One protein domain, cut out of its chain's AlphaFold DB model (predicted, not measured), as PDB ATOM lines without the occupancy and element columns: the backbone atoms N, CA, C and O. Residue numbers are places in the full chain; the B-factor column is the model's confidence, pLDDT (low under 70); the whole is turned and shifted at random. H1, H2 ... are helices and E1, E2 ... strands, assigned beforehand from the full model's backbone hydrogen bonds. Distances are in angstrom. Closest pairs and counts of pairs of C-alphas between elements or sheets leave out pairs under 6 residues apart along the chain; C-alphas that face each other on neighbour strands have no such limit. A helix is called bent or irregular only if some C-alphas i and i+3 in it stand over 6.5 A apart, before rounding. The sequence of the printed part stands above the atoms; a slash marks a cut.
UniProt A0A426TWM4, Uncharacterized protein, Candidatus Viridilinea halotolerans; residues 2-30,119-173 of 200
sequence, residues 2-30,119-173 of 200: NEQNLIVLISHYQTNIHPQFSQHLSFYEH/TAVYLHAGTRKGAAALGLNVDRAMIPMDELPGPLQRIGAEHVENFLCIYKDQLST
ATOM      1  N   ASN A   2      13.357 -34.313  36.266       76.94
ATOM      2  CA  ASN A   2      12.513 -33.219  36.765       76.94
ATOM      3  C   ASN A   2      12.371 -32.092  35.711       76.94
ATOM      4  O   ASN A   2      13.358 -31.717  35.072       76.94
ATOM      5  N   GLU A   3      11.167 -31.532  35.570       81.00
ATOM      6  CA  GLU A   3      10.842 -30.363  34.738       81.00
ATOM      7  C   GLU A   3      11.780 -29.169  34.989       81.00
ATOM      8  O   GLU A   3      12.221 -28.521  34.040       81.00
ATOM      9  N   GLN A   4      12.201 -28.935  36.236       82.94
ATOM     10  CA  GLN A   4      13.144 -27.859  36.561       82.94
ATOM     11  C   GLN A   4      14.506 -28.042  35.870       82.94
ATOM     12  O   GLN A   4      15.090 -27.077  35.376       82.94
ATOM     13  N   ASN A   5      15.007 -29.279  35.777       87.19
ATOM     14  CA  ASN A   5      16.265 -29.563  35.079       87.19
ATOM     15  C   ASN A   5      16.107 -29.377  33.566       87.19
ATOM     16  O   ASN A   5      17.028 -28.891  32.911       87.19
ATOM     17  N   LEU A   6      14.935 -29.719  33.015       90.56
ATOM     18  CA  LEU A   6      14.623 -29.464  31.608       90.56
ATOM     19  C   LEU A   6      14.672 -27.965  31.303       90.56
ATOM     20  O   LEU A   6      15.325 -27.562  30.344       90.56
ATOM     21  N   ILE A   7      14.038 -27.147  32.146       92.12
ATOM     22  CA  ILE A   7      14.028 -25.686  32.005       92.12
ATOM     23  C   ILE A   7      15.453 -25.127  32.045       92.12
ATOM     24  O   ILE A   7      15.803 -24.308  31.201       92.12
ATOM     25  N   VAL A   8      16.308 -25.597  32.961       93.88
ATOM     26  CA  VAL A   8      17.713 -25.158  33.037       93.88
ATOM     27  C   VAL A   8      18.478 -25.469  31.745       93.88
ATOM     28  O   VAL A   8      19.186 -24.601  31.228       93.88
ATOM     29  N   LEU A   9      18.325 -26.678  31.196       95.19
ATOM     30  CA  LEU A   9      18.982 -27.050  29.939       95.19
ATOM     31  C   LEU A   9      18.450 -26.237  28.753       95.19
ATOM     32  O   LEU A   9      19.236 -25.818  27.906       95.19
ATOM     33  N   ILE A  10      17.141 -25.977  28.700       95.56
ATOM     34  CA  ILE A  10      16.529 -25.142  27.656       95.56
ATOM     35  C   ILE A  10      17.044 -23.706  27.748       95.56
ATOM     36  O   ILE A  10      17.468 -23.160  26.733       95.56
ATOM     37  N   SER A  11      17.098 -23.117  28.943       95.62
ATOM     38  CA  SER A  11      17.662 -21.777  29.142       95.62
ATOM     39  C   SER A  11      19.124 -21.715  28.703       95.62
ATOM     40  O   SER A  11      19.530 -20.783  28.011       95.62
ATOM     41  N   HIS A  12      19.926 -22.735  29.030       96.62
ATOM     42  CA  HIS A  12      21.296 -22.810  28.527       96.62
ATOM     43  C   HIS A  12      21.330 -22.895  26.994       96.62
ATOM     44  O   HIS A  12      22.151 -22.221  26.370       96.62
ATOM     45  N   TYR A  13      20.472 -23.712  26.376       96.69
ATOM     46  CA  TYR A  13      20.386 -23.824  24.921       96.69
ATOM     47  C   TYR A  13      20.048 -22.481  24.274       96.69
ATOM     48  O   TYR A  13      20.758 -22.049  23.367       96.69
ATOM     49  N   GLN A  14      19.011 -21.805  24.769       95.88
ATOM     50  CA  GLN A  14      18.540 -20.520  24.256       95.88
ATOM     51  C   GLN A  14      19.607 -19.426  24.344       95.88
ATOM     52  O   GLN A  14      19.737 -18.632  23.418       95.88
ATOM     53  N   THR A  15      20.413 -19.414  25.407       96.00
ATOM     54  CA  THR A  15      21.464 -18.405  25.585       96.00
ATOM     55  C   THR A  15      22.730 -18.718  24.784       96.00
ATOM     56  O   THR A  15      23.338 -17.812  24.219       96.00
ATOM     57  N   ASN A  16      23.150 -19.986  24.721       94.19
ATOM     58  CA  ASN A  16      24.504 -20.333  24.262       94.19
ATOM     59  C   ASN A  16      24.561 -20.987  22.877       94.19
ATOM     60  O   ASN A  16      25.575 -20.877  22.192       94.19
ATOM     61  N   ILE A  17      23.507 -21.698  22.467       94.19
ATOM     62  CA  ILE A  17      23.519 -22.533  21.255       94.19
ATOM     63  C   ILE A  17      22.551 -21.983  20.214       94.19
ATOM     64  O   ILE A  17      22.903 -21.874  19.040       94.19
ATOM     65  N   HIS A  18      21.348 -21.604  20.642       93.94
ATOM     66  CA  HIS A  18      20.293 -21.113  19.768       93.94
ATOM     67  C   HIS A  18      20.750 -19.943  18.884       93.94
ATOM     68  O   HIS A  18      20.533 -20.046  17.680       93.94
ATOM     69  N   PRO A  19      21.421 -18.880  19.377       95.56
ATOM     70  CA  PRO A  19      21.777 -17.744  18.525       95.56
ATOM     71  C   PRO A  19      22.746 -18.144  17.409       95.56
ATOM     72  O   PRO A  19      22.549 -17.787  16.250       95.56
ATOM     73  N   GLN A  20      23.752 -18.959  17.742       91.81
ATOM     74  CA  GLN A  20      24.744 -19.442  16.779       91.81
ATOM     75  C   GLN A  20      24.120 -20.402  15.763       91.81
ATOM     76  O   GLN A  20      24.413 -20.328  14.572       91.81
ATOM     77  N   PHE A  21      23.234 -21.293  16.214       93.19
ATOM     78  CA  PHE A  21      22.526 -22.215  15.333       93.19
ATOM     79  C   PHE A  21      21.575 -21.474  14.384       93.19
ATOM     80  O   PHE A  21      21.605 -21.728  13.182       93.19
ATOM     81  N   SER A  22      20.808 -20.502  14.884       94.50
ATOM     82  CA  SER A  22      19.949 -19.650  14.055       94.50
ATOM     83  C   SER A  22      20.762 -18.836  13.050       94.50
ATOM     84  O   SER A  22      20.387 -18.776  11.884       94.50
ATOM     85  N   GLN A  23      21.905 -18.272  13.454       93.88
ATOM     86  CA  GLN A  23      22.800 -17.558  12.541       93.88
ATOM     87  C   GLN A  23      23.362 -18.486  11.454       93.88
ATOM     88  O   GLN A  23      23.419 -18.109  10.285       93.88
ATOM     89  N   HIS A  24      23.735 -19.719  11.813       91.94
ATOM     90  CA  HIS A  24      24.148 -20.722  10.835       91.94
ATOM     91  C   HIS A  24      23.030 -21.059   9.849       91.94
ATOM     92  O   HIS A  24      23.299 -21.107   8.655       91.94
ATOM     93  N   LEU A  25      21.793 -21.275  10.305       95.19
ATOM     94  CA  LEU A  25      20.666 -21.533   9.403       95.19
ATOM     95  C   LEU A  25      20.354 -20.324   8.515       95.19
ATOM     96  O   LEU A  25      20.129 -20.499   7.321       95.19
ATOM     97  N   SER A  26      20.427 -19.112   9.070       96.19
ATOM     98  CA  SER A  26      20.226 -17.864   8.330       96.19
ATOM     99  C   SER A  26      21.229 -17.707   7.185       96.19
ATOM    100  O   SER A  26      20.872 -17.243   6.108       96.19
ATOM    101  N   PHE A  27      22.471 -18.164   7.357       96.25
ATOM    102  CA  PHE A  27      23.431 -18.189   6.255       96.25
ATOM    103  C   PHE A  27      22.937 -19.031   5.065       96.25
ATOM    104  O   PHE A  27      22.992 -18.562   3.931       96.25
ATOM    105  N   TYR A  28      22.429 -20.245   5.307       96.81
ATOM    106  CA  TYR A  28      21.914 -21.097   4.229       96.81
ATOM    107  C   TYR A  28      20.641 -20.522   3.602       96.81
ATOM    108  O   TYR A  28      20.480 -20.587   2.385       96.81
ATOM    109  N   GLU A  29      19.776 -19.923   4.422       97.31
ATOM    110  CA  GLU A  29      18.537 -19.256   4.006       97.31
ATOM    111  C   GLU A  29      18.780 -18.147   2.970       97.31
ATOM    112  O   GLU A  29      17.994 -18.000   2.038       97.31
ATOM    113  N   HIS A  30      19.904 -17.431   3.074       97.00
ATOM    114  CA  HIS A  30      20.255 -16.312   2.193       97.00
ATOM    115  C   HIS A  30      21.201 -16.684   1.038       97.00
ATOM    116  O   HIS A  30      21.697 -15.797   0.339       97.00
ATOM    117  N   THR A 119       8.184 -29.304  10.723       97.69
ATOM    118  CA  THR A 119       7.060 -29.145  11.665       97.69
ATOM    119  C   THR A 119       7.034 -30.235  12.741       97.69
ATOM    120  O   THR A 119       6.236 -30.173  13.673       97.69
ATOM    121  N   ALA A 120       7.934 -31.215  12.638       98.12
ATOM    122  CA  ALA A 120       8.110 -32.322  13.568       98.12
ATOM    123  C   ALA A 120       9.602 -32.585  13.818       98.12
ATOM    124  O   ALA A 120      10.465 -32.241  13.008       98.12
ATOM    125  N   VAL A 121       9.917 -33.217  14.946       98.38
ATOM    126  CA  VAL A 121      11.292 -33.509  15.363       98.38
ATOM    127  C   VAL A 121      11.751 -34.826  14.757       98.38
ATOM    128  O   VAL A 121      11.290 -35.894  15.157       98.38
ATOM    129  N   TYR A 122      12.685 -34.773  13.813       98.25
ATOM    130  CA  TYR A 122      13.198 -35.967  13.142       98.25
ATOM    131  C   TYR A 122      14.206 -36.725  14.009       98.25
ATOM    132  O   TYR A 122      15.079 -36.152  14.654       98.25
ATOM    133  N   LEU A 123      14.102 -38.053  14.003       97.69
ATOM    134  CA  LEU A 123      14.859 -38.925  14.889       97.69
ATOM    135  C   LEU A 123      16.027 -39.614  14.170       97.69
ATOM    136  O   LEU A 123      15.862 -40.646  13.513       97.69
ATOM    137  N   HIS A 124      17.245 -39.119  14.392       95.69
ATOM    138  CA  HIS A 124      18.488 -39.857  14.130       95.69
ATOM    139  C   HIS A 124      19.172 -40.291  15.437       95.69
ATOM    140  O   HIS A 124      18.660 -40.040  16.521       95.69
ATOM    141  N   ALA A 125      20.338 -40.942  15.368       94.44
ATOM    142  CA  ALA A 125      20.973 -41.577  16.531       94.44
ATOM    143  C   ALA A 125      21.133 -40.654  17.762       94.44
ATOM    144  O   ALA A 125      20.871 -41.090  18.880       94.44
ATOM    145  N   GLY A 126      21.540 -39.392  17.572       94.38
ATOM    146  CA  GLY A 126      21.662 -38.412  18.663       94.38
ATOM    147  C   GLY A 126      20.310 -38.027  19.270       94.38
ATOM    148  O   GLY A 126      20.069 -38.274  20.448       94.38
ATOM    149  N   THR A 127      19.408 -37.496  18.446       97.06
ATOM    150  CA  THR A 127      18.042 -37.096  18.820       97.06
ATOM    151  C   THR A 127      17.244 -38.236  19.446       97.06
ATOM    152  O   THR A 127      16.549 -38.005  20.425       97.06
ATOM    153  N   ARG A 128      17.381 -39.482  18.958       97.62
ATOM    154  CA  ARG A 128      16.746 -40.672  19.563       97.62
ATOM    155  C   ARG A 128      17.185 -40.878  21.000       97.62
ATOM    156  O   ARG A 128      16.345 -41.141  21.846       97.62
ATOM    157  N   LYS A 129      18.479 -40.735  21.296       96.81
ATOM    158  CA  LYS A 129      18.975 -40.855  22.673       96.81
ATOM    159  C   LYS A 129      18.403 -39.754  23.567       96.81
ATOM    160  O   LYS A 129      17.961 -40.054  24.670       96.81
ATOM    161  N   GLY A 130      18.364 -38.512  23.081       96.88
ATOM    162  CA  GLY A 130      17.759 -37.399  23.816       96.88
ATOM    163  C   GLY A 130      16.260 -37.590  24.056       96.88
ATOM    164  O   GLY A 130      15.800 -37.452  25.183       96.88
ATOM    165  N   ALA A 131      15.510 -37.979  23.025       97.12
ATOM    166  CA  ALA A 131      14.079 -38.254  23.117       97.12
ATOM    167  C   ALA A 131      13.770 -39.427  24.062       97.12
ATOM    168  O   ALA A 131      12.875 -39.321  24.897       97.12
ATOM    169  N   ALA A 132      14.547 -40.512  23.990       96.00
ATOM    170  CA  ALA A 132      14.407 -41.657  24.887       96.00
ATOM    171  C   ALA A 132      14.672 -41.271  26.350       96.00
ATOM    172  O   ALA A 132      13.960 -41.720  27.243       96.00
ATOM    173  N   ALA A 133      15.648 -40.395  26.605       94.75
ATOM    174  CA  ALA A 133      15.914 -39.875  27.947       94.75
ATOM    175  C   ALA A 133      14.768 -39.001  28.498       94.75
ATOM    176  O   ALA A 133      14.618 -38.870  29.710       94.75
ATOM    177  N   LEU A 134      13.931 -38.436  27.625       93.44
ATOM    178  CA  LEU A 134      12.692 -37.754  28.010       93.44
ATOM    179  C   LEU A 134      11.490 -38.703  28.151       93.44
ATOM    180  O   LEU A 134      10.397 -38.240  28.457       93.44
ATOM    181  N   GLY A 135      11.666 -40.011  27.934       93.94
ATOM    182  CA  GLY A 135      10.581 -40.995  27.991       93.94
ATOM    183  C   GLY A 135       9.641 -40.966  26.782       93.94
ATOM    184  O   GLY A 135       8.535 -41.490  26.860       93.94
ATOM    185  N   LEU A 136      10.055 -40.352  25.670       95.50
ATOM    186  CA  LEU A 136       9.247 -40.286  24.451       95.50
ATOM    187  C   LEU A 136       9.327 -41.598  23.662       95.50
ATOM    188  O   LEU A 136      10.349 -42.285  23.677       95.50
ATOM    189  N   ASN A 137       8.277 -41.909  22.896       95.06
ATOM    190  CA  ASN A 137       8.320 -43.022  21.950       95.06
ATOM    191  C   ASN A 137       9.324 -42.721  20.822       95.06
ATOM    192  O   ASN A 137       9.154 -41.760  20.062       95.06
ATOM    193  N   VAL A 138      10.360 -43.555  20.715       96.44
ATOM    194  CA  VAL A 138      11.444 -43.419  19.735       96.44
ATOM    195  C   VAL A 138      11.401 -44.459  18.619       96.44
ATOM    196  O   VAL A 138      12.236 -44.377  17.721       96.44
ATOM    197  N   ASP A 139      10.423 -45.367  18.591       95.69
ATOM    198  CA  ASP A 139      10.263 -46.395  17.545       95.69
ATOM    199  C   ASP A 139       9.528 -45.843  16.314       95.69
ATOM    200  O   ASP A 139       8.585 -46.416  15.775       95.69
ATOM    201  N   ARG A 140       9.959 -44.659  15.873       95.56
ATOM    202  CA  ARG A 140       9.369 -43.900  14.764       95.56
ATOM    203  C   ARG A 140      10.394 -43.012  14.070       95.56
ATOM    204  O   ARG A 140      11.541 -42.901  14.507       95.56
ATOM    205  N   ALA A 141      10.019 -42.406  12.946       95.25
ATOM    206  CA  ALA A 141      10.909 -41.531  12.177       95.25
ATOM    207  C   ALA A 141      10.978 -40.100  12.731       95.25
ATOM    208  O   ALA A 141      12.025 -39.463  12.633       95.25
ATOM    209  N   MET A 142       9.882 -39.612  13.310       97.62
ATOM    210  CA  MET A 142       9.746 -38.251  13.822       97.62
ATOM    211  C   MET A 142       8.744 -38.190  14.979       97.62
ATOM    212  O   MET A 142       7.911 -39.086  15.116       97.62
ATOM    213  N   ILE A 143       8.849 -37.146  15.797       98.25
ATOM    214  CA  ILE A 143       7.960 -36.845  16.922       98.25
ATOM    215  C   ILE A 143       7.196 -35.552  16.598       98.25
ATOM    216  O   ILE A 143       7.847 -34.524  16.383       98.25
ATOM    217  N   PRO A 144       5.854 -35.581  16.545       97.88
ATOM    218  CA  PRO A 144       5.027 -34.379  16.468       97.88
ATOM    219  C   PRO A 144       5.327 -33.392  17.602       97.88
ATOM    220  O   PRO A 144       5.642 -33.794  18.722       97.88
ATOM    221  N   MET A 145       5.257 -32.089  17.320       98.00
ATOM    222  CA  MET A 145       5.619 -31.059  18.303       98.00
ATOM    223  C   MET A 145       4.707 -31.055  19.537       98.00
ATOM    224  O   MET A 145       5.176 -30.760  20.630       98.00
ATOM    225  N   ASP A 146       3.433 -31.402  19.380       97.25
ATOM    226  CA  ASP A 146       2.432 -31.471  20.452       97.25
ATOM    227  C   ASP A 146       2.659 -32.633  21.435       97.25
ATOM    228  O   ASP A 146       2.202 -32.570  22.576       97.25
ATOM    229  N   GLU A 147       3.428 -33.651  21.044       96.25
ATOM    230  CA  GLU A 147       3.831 -34.759  21.917       96.25
ATOM    231  C   GLU A 147       5.056 -34.443  22.797       96.25
ATOM    232  O   GLU A 147       5.439 -35.239  23.658       96.25
ATOM    233  N   LEU A 148       5.715 -33.301  22.585       96.50
ATOM    234  CA  LEU A 148       6.891 -32.910  23.365       96.50
ATOM    235  C   LEU A 148       6.497 -32.294  24.716       96.50
ATOM    236  O   LEU A 148       5.426 -31.702  24.838       96.50
ATOM    237  N   PRO A 149       7.389 -32.303  25.724       94.56
ATOM    238  CA  PRO A 149       7.212 -31.494  26.927       94.56
ATOM    239  C   PRO A 149       6.953 -30.015  26.598       94.56
ATOM    240  O   PRO A 149       7.657 -29.433  25.770       94.56
ATOM    241  N   GLY A 150       5.998 -29.390  27.294       93.62
ATOM    242  CA  GLY A 150       5.525 -28.020  27.030       93.62
ATOM    243  C   GLY A 150       6.623 -26.968  26.785       93.62
ATOM    244  O   GLY A 150       6.514 -26.197  25.831       93.62
ATOM    245  N   PRO A 151       7.722 -26.933  27.568       93.50
ATOM    246  CA  PRO A 151       8.828 -26.009  27.317       93.50
ATOM    247  C   PRO A 151       9.503 -26.160  25.943       93.50
ATOM    248  O   PRO A 151       9.914 -25.155  25.364       93.50
ATOM    249  N   LEU A 152       9.600 -27.382  25.405       95.50
ATOM    250  CA  LEU A 152      10.220 -27.661  24.103       95.50
ATOM    251  C   LEU A 152       9.309 -27.295  22.928       95.50
ATOM    252  O   LEU A 152       9.806 -26.941  21.864       95.50
ATOM    253  N   GLN A 153       7.989 -27.292  23.123       95.50
ATOM    254  CA  GLN A 153       7.036 -26.953  22.059       95.50
ATOM    255  C   GLN A 153       7.217 -25.520  21.522       95.50
ATOM    256  O   GLN A 153       6.779 -25.206  20.420       95.50
ATOM    257  N   ARG A 154       7.888 -24.646  22.285       93.00
ATOM    258  CA  ARG A 154       8.014 -23.208  22.002       93.00
ATOM    259  C   ARG A 154       9.279 -22.792  21.252       93.00
ATOM    260  O   ARG A 154       9.397 -21.616  20.927       93.00
ATOM    261  N   ILE A 155      10.230 -23.698  21.011       93.75
ATOM    262  CA  ILE A 155      11.529 -23.325  20.415       93.75
ATOM    263  C   ILE A 155      11.674 -23.707  18.934       93.75
ATOM    264  O   ILE A 155      12.662 -23.325  18.323       93.75
ATOM    265  N   GLY A 156      10.693 -24.396  18.340       95.44
ATOM    266  CA  GLY A 156      10.718 -24.838  16.935       95.44
ATOM    267  C   GLY A 156      11.348 -26.224  16.744       95.44
ATOM    268  O   GLY A 156      12.228 -26.631  17.504       95.44
ATOM    269  N   ALA A 157      10.886 -26.977  15.744       98.00
ATOM    270  CA  ALA A 157      11.230 -28.393  15.588       98.00
ATOM    271  C   ALA A 157      12.722 -28.626  15.303       98.00
ATOM    272  O   ALA A 157      13.321 -29.542  15.868       98.00
ATOM    273  N   GLU A 158      13.348 -27.770  14.493       97.69
ATOM    274  CA  GLU A 158      14.782 -27.832  14.206       97.69
ATOM    275  C   GLU A 158      15.639 -27.558  15.449       97.69
ATOM    276  O   GLU A 158      16.714 -28.138  15.617       97.69
ATOM    277  N   HIS A 159      15.153 -26.705  16.352       98.00
ATOM    278  CA  HIS A 159      15.828 -26.396  17.607       98.00
ATOM    279  C   HIS A 159      15.639 -27.505  18.634       98.00
ATOM    280  O   HIS A 159      16.593 -27.840  19.335       98.00
ATOM    281  N   VAL A 160      14.448 -28.107  18.706       98.38
ATOM    282  CA  VAL A 160      14.219 -29.279  19.559       98.38
ATOM    283  C   VAL A 160      15.083 -30.450  19.103       98.38
ATOM    284  O   VAL A 160      15.708 -31.093  19.943       98.38
ATOM    285  N   GLU A 161      15.172 -30.716  17.798       98.12
ATOM    286  CA  GLU A 161      16.058 -31.756  17.267       98.12
ATOM    287  C   GLU A 161      17.498 -31.532  17.759       98.12
ATOM    288  O   GLU A 161      18.066 -32.385  18.454       98.12
ATOM    289  N   ASN A 162      18.041 -30.342  17.492       97.50
ATOM    290  CA  ASN A 162      19.409 -29.994  17.848       97.50
ATOM    291  C   ASN A 162      19.632 -30.044  19.375       97.50
ATOM    292  O   ASN A 162      20.643 -30.568  19.849       97.50
ATOM    293  N   PHE A 163      18.661 -29.573  20.164       97.81
ATOM    294  CA  PHE A 163      18.660 -29.674  21.626       97.81
ATOM    295  C   PHE A 163      18.784 -31.130  22.090       97.81
ATOM    296  O   PHE A 163      19.683 -31.459  22.866       97.81
ATOM    297  N   LEU A 164      17.926 -32.024  21.593       97.38
ATOM    298  CA  LEU A 164      17.940 -33.437  21.979       97.38
ATOM    299  C   LEU A 164      19.244 -34.123  21.560       97.38
ATOM    300  O   LEU A 164      19.756 -34.969  22.293       97.38
ATOM    301  N   CYS A 165      19.809 -33.755  20.410       96.00
ATOM    302  CA  CYS A 165      21.079 -34.293  19.935       96.00
ATOM    303  C   CYS A 165      22.271 -33.858  20.811       96.00
ATOM    304  O   CYS A 165      23.126 -34.684  21.170       96.00
ATOM    305  N   ILE A 166      22.319 -32.578  21.191       95.00
ATOM    306  CA  ILE A 166      23.399 -32.010  22.008       95.00
ATOM    307  C   ILE A 166      23.313 -32.500  23.454       95.00
ATOM    308  O   ILE A 166      24.321 -32.957  23.992       95.00
ATOM    309  N   TYR A 167      22.126 -32.461  24.065       95.56
ATOM    310  CA  TYR A 167      21.953 -32.746  25.493       95.56
ATOM    311  C   TYR A 167      21.664 -34.206  25.836       95.56
ATOM    312  O   TYR A 167      21.461 -34.509  27.009       95.56
ATOM    313  N   LYS A 168      21.649 -35.132  24.868       94.62
ATOM    314  CA  LYS A 168      21.333 -36.560  25.094       94.62
ATOM    315  C   LYS A 168      22.021 -37.171  26.325       94.62
ATOM    316  O   LYS A 168      21.400 -37.939  27.054       94.62
ATOM    317  N   ASP A 169      23.275 -36.802  26.579       92.94
ATOM    318  CA  ASP A 169      24.079 -37.361  27.662       92.94
ATOM    319  C   ASP A 169      23.650 -36.764  29.022       92.94
ATOM    320  O   ASP A 169      23.397 -37.499  29.981       92.94
ATOM    321  N   GLN A 170      23.428 -35.447  29.089       92.88
ATOM    322  CA  GLN A 170      22.886 -34.750  30.260       92.88
ATOM    323  C   GLN A 170      21.469 -35.236  30.590       92.88
ATOM    324  O   GLN A 170      21.188 -35.576  31.738       92.88
ATOM    325  N   LEU A 171      20.601 -35.345  29.579       92.25
ATOM    326  CA  LEU A 171      19.235 -35.857  29.717       92.25
ATOM    327  C   LEU A 171      19.246 -37.283  30.295       92.25
ATOM    328  O   LEU A 171      18.522 -37.586  31.247       92.25
ATOM    329  N   SER A 172      20.127 -38.154  29.792       84.75
ATOM    330  CA  SER A 172      20.238 -39.534  30.283       84.75
ATOM    331  C   SER A 172      20.728 -39.622  31.736       84.75
ATOM    332  O   SER A 172      20.221 -40.431  32.515       84.75
ATOM    333  N   THR A 173      21.637 -38.732  32.146       81.31
ATOM    334  CA  THR A 173      22.211 -38.706  33.503       81.31
ATOM    335  C   THR A 173      21.160 -38.353  34.560       81.31
ATOM    336  O   THR A 173      21.099 -38.966  35.633       81.31
TER     337      THR A 173
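What this domain is: This is residues 2 to 30 and 119 to 173 of the 200 residues of an uncharacterized protein of Candidatus Viridilinea halotolerans (UniProt A0A426TWM4). One helix, H4, runs through the middle with H3 packed across its later part, the tiny two-strand ribbon E1 E2 beside its first turns, and H1 on the other side from H3. H2 turns a corner from H1 and runs out to the far end. The printed part has 84 residues, with four named helices and two strands in the order H1 H2 E1 H3 E2 H4; the sheet E1 - E2 is antiparallel and the class is mostly helix. It is compact, with a radius of gyration of the C-alphas of 12.3 A and spans of 36 by 27 by 21 A.

How they stand to each other: H1, residues 3 to 16, and H2, residues 18 to 29, meet only through their tight link. H4, residues 157 to 173, is irregular, its C-alphas 166 and 169 being 7.8 A apart, with a kink of 63 degrees near residue 167. H1, with residues 9 to 13 alone, only just touches H4, with 3 pairs of C-alphas within 8 A; the closest are Tyr 13 and Phe 163, 6.9 A. H2 is close but not clearly touching H4, the closest C-alphas being His 18 and His 159, 7.2 A. E1, residues 120 to 122, and E2, residues 142 to 144, are antiparallel at 160 degrees; N 121 and O 143 are 2.8 A apart, within hydrogen-bond range. The closest C-alphas of E1 and H4 are Val 121 and Ala 157, 5.1 A. H3, residues 125 to 133, touches H4 at a steep tilt of 64 degrees, the same way; the closest C-alphas are Gly 130 and Lys 168, 3.9 A. H1 and H3 are apart. Every O i to N i+4 pair is within hydrogen-bond range in H1 and H3, 7 of 8 in H2 and 11 of 13 in H4.

Where its parts are: H1 begins at C-alpha 3 (10.842, -30.363, 34.738) and is 19.9 A long; H2 is 16.0 A, E1 6.3 A, H3 12.6 A and E2 6.7 A. H4, 23.4 A, ends at C-alpha 173 (22.211, -38.706, 33.503).

The domain as a whole: The C-alphas of Asn 2 and His 30, 39.3 A apart, are the farthest pair. Residues 31 to 118 are not printed, and C-alphas 30 and 119 are 20.7 A apart across the cut. The link from E2 to H4, residues 145 to 156, is long. No printed residue has a pLDDT under 70.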